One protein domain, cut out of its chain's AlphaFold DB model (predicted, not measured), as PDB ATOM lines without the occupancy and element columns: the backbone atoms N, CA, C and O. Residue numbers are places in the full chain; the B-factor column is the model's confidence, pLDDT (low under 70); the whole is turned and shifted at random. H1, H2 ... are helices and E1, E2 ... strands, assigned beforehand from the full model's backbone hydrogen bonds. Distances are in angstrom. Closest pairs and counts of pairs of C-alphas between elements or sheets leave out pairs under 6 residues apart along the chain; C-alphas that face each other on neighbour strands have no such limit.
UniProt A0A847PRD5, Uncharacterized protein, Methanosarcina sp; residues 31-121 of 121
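This is residues 31 to 121 of the 121 residues of an uncharacterized protein of Methanosarcina sp (UniProt A0A847PRD5). A long, strongly twisted antiparallel sheet is built on the strand E3, with E4 along one side of it and E1 and the short E2 along the other. H1 packs beside E4 with its residues 42 to 51, and H2 follows directly from E4 at one end of the sheet, where it meets the beginning of H1 at a corner. The printed part has 91 residues with two named helices and four named strands, in the order H1 E1 E2 E3 E4 H2; the class is mixed, helices and strands. The whole is only just compact, close to loose, with a radius of gyration of the C-alphas of 14.3 A and spans of 38 by 35 by 23 A.

In the branched sheet E3, residues 80 to 91, has three antiparallel neighbours: E1, residues 64 to 71, E2, residues 75 to 77, and E4, residues 96 to 105. E1 beside residues 85 to 91 and E2 beside residues 80 to 82 lie on one side of E3, and E4 beside residues 81 to 91 lies on the other side. E2, E3 and E4 form a meander, each strand the antiparallel neighbour of the one before; E2 and E3 are a hairpin, as are E3 and E4. Within hydrogen-bond range are N 67 and O 88 of E1 and E3, 2.8 A, N 75 and O 82 of E2 and E3, 2.9 A, and N 87 and O 100 of E3 and E4, 2.9 A. E1 bends by 62 degrees at residue 67, and its residues 64 to 65 pair in parallel with residues 33 to 34. H1, residues 41 to 57, is on the sheet but over none of its strands, at a height over the sheet of 4.4 A, only just above the sheet's level; its closest C-alphas to E4 are those of His 46 and Leu 102, 6.8 A. H2, residues 106 to 119, only grazes the sheet with residues 106 to 109; the C-alphas of Leu 81 and Gln 106, the closest of E3 and H2, are 5.7 A apart. H1, with residues 41 to 42 alone, and H2, with residues 108 to 112 alone, touch; the closest C-alphas, Ala 42 and Arg 109, are 6.6 A apart. Their lines are only just about perpendicular, at 70.1 degrees. In H1 and H2 every O i to N i+4 pair is within hydrogen-bond range.

E3 measures 32.2 A from C-alpha 80 at (8.656, 23.061, 114.080) to C-alpha 91, E4 29.0 A and E1 19.6 A. H1 begins at C-alpha 41, (5.846, 28.393, 95.580), and is 24.5 A long; H2 is 20.3 A long and ends at C-alpha 119, (17.073, 32.187, 90.200).

The two C-alphas farthest apart, Asp 95 and Arg 121, are 43.0 A apart. The printed part has no cut and no long link. Mean pLDDT of the printed part is 92.8, and residue 121, the chain's last, is under 70.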
ATOM      1  N   LEU A  31      -1.707  25.181  84.798       92.31
ATOM      2  CA  LEU A  31      -2.758  25.525  83.832       92.31
ATOM      3  C   LEU A  31      -4.124  24.914  84.175       92.31
ATOM      4  O   LEU A  31      -5.147  25.376  83.675       92.31
ATOM      5  N   GLU A  32      -4.147  23.875  85.007       93.31
ATOM      6  CA  GLU A  32      -5.374  23.203  85.435       93.31
ATOM      7  C   GLU A  32      -5.989  23.823  86.691       93.31
ATOM      8  O   GLU A  32      -7.090  23.427  87.082       93.31
ATOM      9  N   VAL A  33      -5.291  24.771  87.327       96.38
ATOM     10  CA  VAL A  33      -5.744  25.439  88.546       96.38
ATOM     11  C   VAL A  33      -5.839  26.940  88.301       96.38
ATOM     12  O   VAL A  33      -4.842  27.658  88.262       96.38
ATOM     13  N   LYS A  34      -7.063  27.441  88.157       96.62
ATOM     14  CA  LYS A  34      -7.314  28.875  88.003       96.62
ATOM     15  C   LYS A  34      -7.117  29.603  89.342       96.62
ATOM     16  O   LYS A  34      -7.611  29.133  90.365       96.62
ATOM     17  N   GLY A  35      -6.440  30.756  89.326       94.62
ATOM     18  CA  GLY A  35      -6.164  31.580  90.515       94.62
ATOM     19  C   GLY A  35      -4.879  31.207  91.268       94.62
ATOM     20  O   GLY A  35      -4.611  31.745  92.346       94.62
ATOM     21  N   ILE A  36      -4.085  30.279  90.720       95.62
ATOM     22  CA  ILE A  36      -2.858  29.742  91.326       95.62
ATOM     23  C   ILE A  36      -1.743  30.786  91.479       95.62
ATOM     24  O   ILE A  36      -0.849  30.631  92.308       95.62
ATOM     25  N   GLU A  37      -1.789  31.870  90.708       93.12
ATOM     26  CA  GLU A  37      -0.817  32.964  90.717       93.12
ATOM     27  C   GLU A  37      -0.716  33.700  92.061       93.12
ATOM     28  O   GLU A  37       0.317  34.296  92.354       93.12
ATOM     29  N   ASN A  38      -1.754  33.622  92.899       90.81
ATOM     30  CA  ASN A  38      -1.794  34.263  94.216       90.81
ATOM     31  C   ASN A  38      -1.132  33.426  95.326       90.81
ATOM     32  O   ASN A  38      -1.093  33.853  96.488       90.81
ATOM     33  N   LEU A  39      -0.649  32.227  94.990       94.69
ATOM     34  CA  LEU A  39       0.017  31.321  95.917       94.69
ATOM     35  C   LEU A  39       1.538  31.449  95.839       94.69
ATOM     36  O   LEU A  39       2.130  31.576  94.766       94.69
ATOM     37  N   THR A  40       2.175  31.338  97.000       94.44
ATOM     38  CA  THR A  40       3.630  31.171  97.110       94.44
ATOM     39  C   THR A  40       4.067  29.820  96.524       94.44
ATOM     40  O   THR A  40       3.272  28.874  96.510       94.44
ATOM     41  N   PRO A  41       5.313  29.678  96.041       94.06
ATOM     42  CA  PRO A  41       5.846  28.393  95.580       94.06
ATOM     43  C   PRO A  41       5.612  27.213  96.544       94.06
ATOM     44  O   PRO A  41       5.250  26.120  96.103       94.06
ATOM     45  N   ALA A  42       5.749  27.423  97.854       94.50
ATOM     46  CA  ALA A  42       5.484  26.423  98.879       94.50
ATOM     47  C   ALA A  42       3.998  26.037  98.918       94.50
ATOM     48  O   ALA A  42       3.670  24.852  98.869       94.50
ATOM     49  N   GLU A  43       3.089  27.013  98.928       96.06
ATOM     50  CA  GLU A  43       1.642  26.763  98.867       96.06
ATOM     51  C   GLU A  43       1.258  25.997  97.594       96.06
ATOM     52  O   GLU A  43       0.543  24.999  97.678       96.06
ATOM     53  N   LYS A  44       1.792  26.394  96.429       95.69
ATOM     54  CA  LYS A  44       1.574  25.696  95.152       95.69
ATOM     55  C   LYS A  44       2.019  24.241  95.221       95.69
ATOM     56  O   LYS A  44       1.256  23.341  94.876       95.69
ATOM     57  N   LYS A  45       3.243  23.998  95.702       93.94
ATOM     58  CA  LYS A  45       3.810  22.652  95.848       93.94
ATOM     59  C   LYS A  45       2.907  21.762  96.698       93.94
ATOM     60  O   LYS A  45       2.594  20.641  96.303       93.94
ATOM     61  N   HIS A  46       2.487  22.254  97.859       95.56
ATOM     62  CA  HIS A  46       1.622  21.510  98.772       95.56
ATOM     63  C   HIS A  46       0.224  21.280  98.194       95.56
ATOM     64  O   HIS A  46      -0.284  20.159  98.266       95.56
ATOM     65  N   LEU A  47      -0.367  22.292  97.558       96.50
ATOM     66  CA  LEU A  47      -1.662  22.175  96.895       96.50
ATOM     67  C   LEU A  47      -1.628  21.130  95.771       96.50
ATOM     68  O   LEU A  47      -2.467  20.230  95.755       96.50
ATOM     69  N   PHE A  48      -0.642  21.177  94.871       95.56
ATOM     70  CA  PHE A  48      -0.530  20.201  93.780       95.56
ATOM     71  C   PHE A  48      -0.360  18.772  94.283       95.56
ATOM     72  O   PHE A  48      -0.937  17.856  93.703       95.56
ATOM     73  N   LEU A  49       0.365  18.566  95.386       94.06
ATOM     74  CA  LEU A  49       0.471  17.245  96.003       94.06
ATOM     75  C   LEU A  49      -0.883  16.725  96.502       94.06
ATOM     76  O   LEU A  49      -1.153  15.531  96.372       94.06
ATOM     77  N   GLN A  50      -1.733  17.589  97.064       94.62
ATOM     78  CA  GLN A  50      -3.081  17.198  97.489       94.62
ATOM     79  C   GLN A  50      -3.985  16.912  96.285       94.62
ATOM     80  O   GLN A  50      -4.584  15.841  96.218       94.62
ATOM     81  N   LEU A  51      -4.002  17.795  95.285       94.94
ATOM     82  CA  LEU A  51      -4.821  17.625  94.081       94.94
ATOM     83  C   LEU A  51      -4.422  16.388  93.265       94.94
ATOM     84  O   LEU A  51      -5.284  15.646  92.800       94.94
ATOM     85  N   ALA A  52      -3.122  16.112  93.147       93.44
ATOM     86  CA  ALA A  52      -2.615  14.892  92.529       93.44
ATOM     87  C   ALA A  52      -3.136  13.645  93.255       93.44
ATOM     88  O   ALA A  52      -3.611  12.706  92.619       93.44
ATOM     89  N   ARG A  53      -3.109  13.638  94.595       92.25
ATOM     90  CA  ARG A  53      -3.658  12.529  95.394       92.25
ATOM     91  C   ARG A  53      -5.157  12.365  95.186       92.25
ATOM     92  O   ARG A  53      -5.616  11.230  95.082       92.25
ATOM     93  N   ASP A  54      -5.905  13.457  95.119       90.31
ATOM     94  CA  ASP A  54      -7.348  13.401  94.888       90.31
ATOM     95  C   ASP A  54      -7.672  12.904  93.477       90.31
ATOM     96  O   ASP A  54      -8.552  12.059  93.325       90.31
ATOM     97  N   ARG A  55      -6.879  13.283  92.470       91.31
ATOM     98  CA  ARG A  55      -6.982  12.733  91.113       91.31
ATOM     99  C   ARG A  55      -6.608  11.251  91.029       91.31
ATOM    100  O   ARG A  55      -7.218  10.515  90.261       91.31
ATOM    101  N   VAL A  56      -5.639  10.782  91.818       91.88
ATOM    102  CA  VAL A  56      -5.341   9.339  91.915       91.88
ATOM    103  C   VAL A  56      -6.519   8.576  92.521       91.88
ATOM    104  O   VAL A  56      -6.823   7.471  92.072       91.88
ATOM    105  N   LYS A  57      -7.178   9.137  93.541       90.75
ATOM    106  CA  LYS A  57      -8.360   8.515  94.162       90.75
ATOM    107  C   LYS A  57      -9.566   8.529  93.231       90.75
ATOM    108  O   LYS A  57     -10.346   7.582  93.240       90.75
ATOM    109  N   ASP A  58      -9.719   9.592  92.455       89.00
ATOM    110  CA  ASP A  58     -10.803   9.746  91.504       89.00
ATOM    111  C   ASP A  58     -10.324  10.507  90.266       89.00
ATOM    112  O   ASP A  58     -10.134  11.725  90.275       89.00
ATOM    113  N   SER A  59     -10.174   9.768  89.170       89.38
ATOM    114  CA  SER A  59      -9.607  10.263  87.917       89.38
ATOM    115  C   SER A  59     -10.419  11.378  87.260       89.38
ATOM    116  O   SER A  59      -9.904  12.047  86.371       89.38
ATOM    117  N   SER A  60     -11.675  11.583  87.666       89.88
ATOM    118  CA  SER A  60     -12.522  12.665  87.153       89.88
ATOM    119  C   SER A  60     -12.282  14.010  87.857       89.88
ATOM    120  O   SER A  60     -13.092  14.920  87.728       89.88
ATOM    121  N   ALA A  61     -11.249  14.114  88.706       92.25
ATOM    122  CA  ALA A  61     -11.014  15.297  89.533       92.25
ATOM    123  C   ALA A  61     -10.343  16.418  88.737       92.25
ATOM    124  O   ALA A  61      -9.330  16.208  88.049       92.25
ATOM    125  N   GLY A  62     -10.876  17.618  88.920       91.50
ATOM    126  CA  GLY A  62     -10.440  18.827  88.250       91.50
ATOM    127  C   GLY A  62     -11.022  18.988  86.840       91.50
ATOM    128  O   GLY A  62     -11.740  18.117  86.342       91.50
ATOM    129  N   PRO A  63     -10.701  20.101  86.158       94.88
ATOM    130  CA  PRO A  63      -9.830  21.199  86.600       94.88
ATOM    131  C   PRO A  63     -10.396  21.974  87.799       94.88
ATOM    132  O   PRO A  63     -11.586  21.878  88.102       94.88
ATOM    133  N   TRP A  64      -9.545  22.735  88.486       97.19
ATOM    134  CA  TRP A  64      -9.897  23.409  89.739       97.19
ATOM    135  C   TRP A  64      -9.828  24.932  89.635       97.19
ATOM    136  O   TRP A  64      -9.065  25.494  88.852       97.19
ATOM    137  N   GLU A  65     -10.612  25.615  90.460       97.44
ATOM    138  CA  GLU A  65     -10.590  27.067  90.624       97.44
ATOM    139  C   GLU A  65     -10.431  27.410  92.106       97.44
ATOM    140  O   GLU A  65     -11.194  26.923  92.941       97.44
ATOM    141  N   ILE A  66      -9.436  28.237  92.429       97.69
ATOM    142  CA  ILE A  66      -9.258  28.795  93.771       97.69
ATOM    143  C   ILE A  66     -10.304  29.882  93.986       97.69
ATOM    144  O   ILE A  66     -10.386  30.842  93.221       97.69
ATOM    145  N   ILE A  67     -11.094  29.712  95.041       97.69
ATOM    146  CA  ILE A  67     -12.143  30.643  95.449       97.69
ATOM    147  C   ILE A  67     -11.601  31.631  96.477       97.69
ATOM    148  O   ILE A  67     -11.822  32.831  96.335       97.69
ATOM    149  N   ASP A  68     -10.884  31.134  97.486       97.31
ATOM    150  CA  ASP A  68     -10.300  31.966  98.536       97.31
ATOM    151  C   ASP A  68      -9.080  31.287  99.180       97.31
ATOM    152  O   ASP A  68      -8.908  30.066  99.090       97.31
ATOM    153  N   VAL A  69      -8.225  32.089  99.817       97.44
ATOM    154  CA  VAL A  69      -6.991  31.652 100.482       97.44
ATOM    155  C   VAL A  69      -6.868  32.345 101.834       97.44
ATOM    156  O   VAL A  69      -6.634  33.552 101.917       97.44
ATOM    157  N   PHE A  70      -6.919  31.560 102.901       96.81
ATOM    158  CA  PHE A  70      -6.780  32.029 104.273       96.81
ATOM    159  C   PHE A  70      -5.430  31.597 104.824       96.81
ATOM    160  O   PHE A  70      -5.097  30.416 104.819       96.81
ATOM    161  N   ARG A  71      -4.643  32.555 105.306       95.69
ATOM    162  CA  ARG A  71      -3.332  32.308 105.912       95.69
ATOM    163  C   ARG A  71      -3.414  32.707 107.371       95.69
ATOM    164  O   ARG A  71      -3.594  33.887 107.664       95.69
ATOM    165  N   ASP A  72      -3.311  31.726 108.252       94.19
ATOM    166  CA  ASP A  72      -3.403  31.950 109.690       94.19
ATOM    167  C   ASP A  72      -2.037  32.358 110.273       94.19
ATOM    168  O   ASP A  72      -1.011  32.409 109.576       94.19
ATOM    169  N   GLU A  73      -2.023  32.680 111.561       94.56
ATOM    170  CA  GLU A  73      -0.806  32.961 112.307       94.56
ATOM    171  C   GLU A  73       0.087  31.718 112.430       94.56
ATOM    172  O   GLU A  73      -0.349  30.563 112.402       94.56
ATOM    173  N   TRP A  74       1.385  31.967 112.586       95.44
ATOM    174  CA  TRP A  74       2.353  30.909 112.840       95.44
ATOM    175  C   TRP A  74       2.068  30.224 114.174       95.44
ATOM    176  O   TRP A  74       1.938  30.877 115.209       95.44
ATOM    177  N   ARG A  75       2.072  28.891 114.167       94.44
ATOM    178  CA  ARG A  75       1.887  28.069 115.364       94.44
ATOM    179  C   ARG A  75       2.970  27.008 115.490       94.44
ATOM    180  O   ARG A  75       3.471  26.480 114.497       94.44
ATOM    181  N   ALA A  76       3.337  26.692 116.728       94.19
ATOM    182  CA  ALA A  76       4.262  25.603 117.013       94.19
ATOM    183  C   ALA A  76       3.548  24.255 116.842       94.19
ATOM    184  O   ALA A  76       2.516  24.004 117.465       94.19
ATOM    185  N   VAL A  77       4.109  23.382 116.009       89.25
ATOM    186  CA  VAL A  77       3.649  22.010 115.790       89.25
ATOM    187  C   VAL A  77       4.823  21.081 116.080       89.25
ATOM    188  O   VAL A  77       5.728  20.924 115.267       89.25
ATOM    189  N   LYS A  78       4.813  20.452 117.262       89.25
ATOM    190  CA  LYS A  78       5.980  19.729 117.804       89.25
ATOM    191  C   LYS A  78       7.202  20.665 117.858       89.25
ATOM    192  O   LYS A  78       7.108  21.735 118.447       89.25
ATOM    193  N   ASP A  79       8.310  20.272 117.235       91.19
ATOM    194  CA  ASP A  79       9.576  21.006 117.227       91.19
ATOM    195  C   ASP A  79       9.704  21.983 116.044       91.19
ATOM    196  O   ASP A  79      10.775  22.548 115.821       91.19
ATOM    197  N   THR A  80       8.642  22.177 115.251       90.62
ATOM    198  CA  THR A  80       8.656  23.061 114.080       90.62
ATOM    199  C   THR A  80       7.620  24.176 114.193       90.62
ATOM    200  O   THR A  80       6.573  24.028 114.821       90.62
ATOM    201  N   LEU A  81       7.912  25.322 113.574       95.31
ATOM    202  CA  LEU A  81       6.951  26.406 113.394       95.31
ATOM    203  C   LEU A  81       6.275  26.236 112.028       95.31
ATOM    204  O   LEU A  81       6.968  26.137 111.011       95.31
ATOM    205  N   ALA A  82       4.945  26.190 112.007       95.75
ATOM    206  CA  ALA A  82       4.150  26.023 110.794       95.75
ATOM    207  C   ALA A  82       3.092  27.123 110.666       95.75
ATOM    208  O   ALA A  82       2.510  27.559 111.659       95.75
ATOM    209  N   GLN A  83       2.868  27.569 109.436       96.38
ATOM    210  CA  GLN A  83       1.800  28.474 109.061       96.38
ATOM    211  C   GLN A  83       0.666  27.654 108.436       96.38
ATOM    212  O   GLN A  83       0.877  27.025 107.394       96.38
ATOM    213  N   PRO A  84      -0.527  27.665 109.038       95.38
ATOM    214  CA  PRO A  84      -1.711  27.053 108.457       95.38
ATOM    215  C   PRO A  84      -2.201  27.882 107.277       95.38
ATOM    216  O   PRO A  84      -2.326  29.107 107.375       95.38
ATOM    217  N   VAL A  85      -2.507  27.212 106.174       96.88
ATOM    218  CA  VAL A  85      -3.112  27.814 104.992       96.88
ATOM    219  C   VAL A  85      -4.334  26.997 104.602       96.88
ATOM    220  O   VAL A  85      -4.229  25.806 104.312       96.88
ATOM    221  N   GLU A  86      -5.496  27.638 104.596       97.50
ATOM    222  CA  GLU A  86      -6.738  27.059 104.097       97.50
ATOM    223  C   GLU A  86      -7.014  27.586 102.692       97.50
ATOM    224  O   GLU A  86      -6.951  28.791 102.453       97.50
ATOM    225  N   ILE A  87      -7.324  26.691 101.760       97.81
ATOM    226  CA  ILE A  87      -7.631  27.046 100.374       97.81
ATOM    227  C   ILE A  87      -8.993  26.467 100.023       97.81
ATOM    228  O   ILE A  87      -9.173  25.246 100.032       97.81
ATOM    229  N   ASP A  88      -9.935  27.348  99.705       97.81
ATOM    230  CA  ASP A  88     -11.242  26.963  99.186       97.81
ATOM    231  C   ASP A  88     -11.155  26.777  97.673       97.81
ATOM    232  O   ASP A  88     -10.691  27.654  96.942       97.81
ATOM    233  N   LEU A  89     -11.601  25.615  97.203       97.31
ATOM    234  CA  LEU A  89     -11.484  25.182  95.819       97.31
ATOM    235  C   LEU A  89     -12.837  24.753  95.272       97.31
ATOM    236  O   LEU A  89     -13.631  24.093  95.944       97.31
ATOM    237  N   ARG A  90     -13.052  25.062  93.998       97.25
ATOM    238  CA  ARG A  90     -14.105  24.477  93.179       97.25
ATOM    239  C   ARG A  90     -13.497  23.481  92.209       97.25
ATOM    240  O   ARG A  90     -12.632  23.843  91.420       97.25
ATOM    241  N   ASP A  91     -13.976  22.246  92.233       96.00
ATOM    242  CA  ASP A  91     -13.791  21.312  91.125       96.00
ATOM    243  C   ASP A  91     -14.792  21.679  90.027       96.00
ATOM    244  O   ASP A  91     -16.001  21.501  90.187       96.00
ATOM    245  N   VAL A  92     -14.294  22.240  88.928       92.69
ATOM    246  CA  VAL A  92     -15.117  22.695  87.802       92.69
ATOM    247  C   VAL A  92     -15.680  21.508  87.024       92.69
ATOM    248  O   VAL A  92     -16.786  21.597  86.495       92.69
ATOM    249  N   GLY A  93     -14.960  20.382  86.980       86.44
ATOM    250  CA  GLY A  93     -15.420  19.163  86.317       86.44
ATOM    251  C   GLY A  93     -16.643  18.548  87.000       86.44
ATOM    252  O   GLY A  93     -17.462  17.907  86.338       86.44
ATOM    253  N   ARG A  94     -16.792  18.774  88.310       90.12
ATOM    254  CA  ARG A  94     -17.863  18.188  89.136       90.12
ATOM    255  C   ARG A  94     -18.840  19.189  89.741       90.12
ATOM    256  O   ARG A  94     -19.782  18.768  90.404       90.12
ATOM    257  N   ASP A  95     -18.598  20.483  89.548       90.38
ATOM    258  CA  ASP A  95     -19.287  21.586  90.230       90.38
ATOM    259  C   ASP A  95     -19.402  21.363  91.750       90.38
ATOM    260  O   ASP A  95     -20.458  21.526  92.363       90.38
ATOM    261  N   SER A  96     -18.296  20.952  92.374       94.12
ATOM    262  CA  SER A  96     -18.233  20.686  93.814       94.12
ATOM    263  C   SER A  96     -17.228  21.591  94.508       94.12
ATOM    264  O   SER A  96     -16.129  21.805  93.997       94.12
ATOM    265  N   LEU A  97     -17.582  22.080  95.698       95.94
ATOM    266  CA  LEU A  97     -16.703  22.880  96.548       95.94
ATOM    267  C   LEU A  97     -16.053  22.011  97.623       95.94
ATOM    268  O   LEU A  97     -16.712  21.164  98.227       95.94
ATOM    269  N   PHE A  98     -14.773  22.249  97.885       95.56
ATOM    270  CA  PHE A  98     -14.026  21.596  98.953       95.56
ATOM    271  C   PHE A  98     -12.915  22.507  99.476       95.56
ATOM    272  O   PHE A  98     -12.528  23.477  98.827       95.56
ATOM    273  N   ARG A  99     -12.405  22.185 100.666       96.69
ATOM    274  CA  ARG A  99     -11.341  22.937 101.334       96.69
ATOM    275  C   ARG A  99     -10.111  22.067 101.516       96.69
ATOM    276  O   ARG A  99     -10.218  20.926 101.967       96.69
ATOM    277  N   VAL A 100      -8.949  22.630 101.215       96.19
ATOM    278  CA  VAL A 100      -7.643  22.022 101.473       96.19
ATOM    279  C   VAL A 100      -6.972  22.763 102.621       96.19
ATOM    280  O   VAL A 100      -6.934  23.989 102.634       96.19
ATOM    281  N   LEU A 101      -6.441  22.008 103.582       95.75
ATOM    282  CA  LEU A 101      -5.663  22.526 104.706       95.75
ATOM    283  C   LEU A 101      -4.197  22.150 104.510       95.75
ATOM    284  O   LEU A 101      -3.871  20.970 104.351       95.75
ATOM    285  N   LEU A 102      -3.324  23.149 104.521       95.19
ATOM    286  CA  LEU A 102      -1.883  23.009 104.361       95.19
ATOM    287  C   LEU A 102      -1.192  23.530 105.621       95.19
ATOM    288  O   LEU A 102      -1.504  24.620 106.086       95.19
ATOM    289  N   ASP A 103      -0.223  22.788 106.150       94.12
ATOM    290  CA  ASP A 103       0.671  23.281 107.200       94.12
ATOM    291  C   ASP A 103       2.052  23.512 106.571       94.12
ATOM    292  O   ASP A 103       2.815  22.568 106.355       94.12
ATOM    293  N   ILE A 104       2.365  24.768 106.246       95.00
ATOM    294  CA  ILE A 104       3.631  25.150 105.607       95.00
ATOM    295  C   ILE A 104       4.659  25.472 106.684       95.00
ATOM    296  O   ILE A 104       4.437  26.348 107.519       95.00
ATOM    297  N   THR A 105       5.808  24.803 106.687       95.56
ATOM    298  CA  THR A 105       6.820  25.045 107.725       95.56
ATOM    299  C   THR A 105       7.647  26.305 107.461       95.56
ATOM    300  O   THR A 105       7.845  26.734 106.322       95.56
ATOM    301  N   GLN A 106       8.200  26.894 108.526       94.06
ATOM    302  CA  GLN A 106       9.086  28.056 108.416       94.06
ATOM    303  C   GLN A 106      10.325  27.745 107.566       94.06
ATOM    304  O   GLN A 106      10.760  28.590 106.785       94.06
ATOM    305  N   LEU A 107      10.863  26.528 107.689       93.19
ATOM    306  CA  LEU A 107      12.007  26.073 106.902       93.19
ATOM    307  C   LEU A 107      11.684  26.044 105.403       93.19
ATOM    308  O   LEU A 107      12.495  26.494 104.601       93.19
ATOM    309  N   GLU A 108      10.502  25.566 105.013       93.94
ATOM    310  CA  GLU A 108      10.091  25.551 103.604       93.94
ATOM    311  C   GLU A 108      10.009  26.958 103.016       93.94
ATOM    312  O   GLU A 108      10.538  27.197 101.934       93.94
ATOM    313  N   ARG A 109       9.431  27.910 103.757       92.69
ATOM    314  CA  ARG A 109       9.369  29.314 103.325       92.69
ATOM    315  C   ARG A 109      10.765  29.949 103.233       92.69
ATOM    316  O   ARG A 109      11.011  30.772 102.360       92.69
ATOM    317  N   GLN A 110      11.697  29.573 104.110       92.56
ATOM    318  CA  GLN A 110      13.090  30.034 104.024       92.56
ATOM    319  C   GLN A 110      13.809  29.473 102.794       92.56
ATOM    320  O   GLN A 110      14.529  30.211 102.123       92.56
ATOM    321  N   LEU A 111      13.618  28.185 102.499       92.56
ATOM    322  CA  LEU A 111      14.193  27.547 101.315       92.56
ATOM    323  C   LEU A 111      13.651  28.179 100.029       92.56
ATOM    324  O   LEU A 111      14.443  28.511  99.154       92.56
ATOM    325  N   GLU A 112      12.344  28.444  99.968       90.94
ATOM    326  CA  GLU A 112      11.707  29.158  98.854       90.94
ATOM    327  C   GLU A 112      12.390  30.502  98.564       90.94
ATOM    328  O   GLU A 112      12.750  30.785  97.421       90.94
ATOM    329  N   VAL A 113      12.613  31.324  99.597       90.25
ATOM    330  CA  VAL A 113      13.277  32.629  99.441       90.25
ATOM    331  C   VAL A 113      14.687  32.456  98.873       90.25
ATOM    332  O   VAL A 113      15.050  33.143  97.920       90.25
ATOM    333  N   GLN A 114      15.463  31.502  99.394       88.50
ATOM    334  CA  GLN A 114      16.823  31.246  98.911       88.50
ATOM    335  C   GLN A 114      16.859  30.753  97.459       88.50
ATOM    336  O   GLN A 114      17.769  31.108  96.708       88.50
ATOM    337  N   GLU A 115      15.911  29.907  97.056       86.06
ATOM    338  CA  GLU A 115      15.803  29.422  95.678       86.06
ATOM    339  C   GLU A 115      15.443  30.560  94.721       86.06
ATOM    340  O   GLU A 115      16.074  30.703  93.669       86.06
ATOM    341  N   GLN A 116      14.515  31.432  95.117       82.31
ATOM    342  CA  GLN A 116      14.132  32.595  94.323       82.31
ATOM    343  C   GLN A 116      15.284  33.600  94.169       82.31
ATOM    344  O   GLN A 116      15.495  34.146  93.085       82.31
ATOM    345  N   GLU A 117      16.065  33.829  95.229       82.81
ATOM    346  CA  GLU A 117      17.255  34.687  95.179       82.81
ATOM    347  C   GLU A 117      18.336  34.138  94.242       82.81
ATOM    348  O   GLU A 117      19.025  34.914  93.582       82.81
ATOM    349  N   LYS A 118      18.495  32.811  94.171       80.94
ATOM    350  CA  LYS A 118      19.428  32.166  93.238       80.94
ATOM    351  C   LYS A 118      18.949  32.253  91.792       80.94
ATOM    352  O   LYS A 118      19.778  32.460  90.917       80.94
ATOM    353  N   ALA A 119      17.647  32.113  91.545       76.81
ATOM    354  CA  ALA A 119      17.073  32.187  90.200       76.81
ATOM    355  C   ALA A 119      17.158  33.594  89.575       76.81
ATOM    356  O   ALA A 119      17.144  33.725  88.355       76.81
ATOM    357  N   ASN A 120      17.258  34.639  90.405       70.38
ATOM    358  CA  ASN A 120      17.326  36.039  89.975       70.38
ATOM    359  C   ASN A 120      18.766  36.585  89.828       70.38
ATOM    360  O   ASN A 120      18.931  37.791  89.629       70.38
ATOM    361  N   ARG A 121      19.799  35.743  89.970       60.91
ATOM    362  CA  ARG A 121      21.218  36.100  89.783       60.91
ATOM    363  C   ARG A 121      21.752  35.568  88.463       60.91
ATOM    364  O   ARG A 121      22.589  36.286  87.874       60.91
TER     365      ARG A 121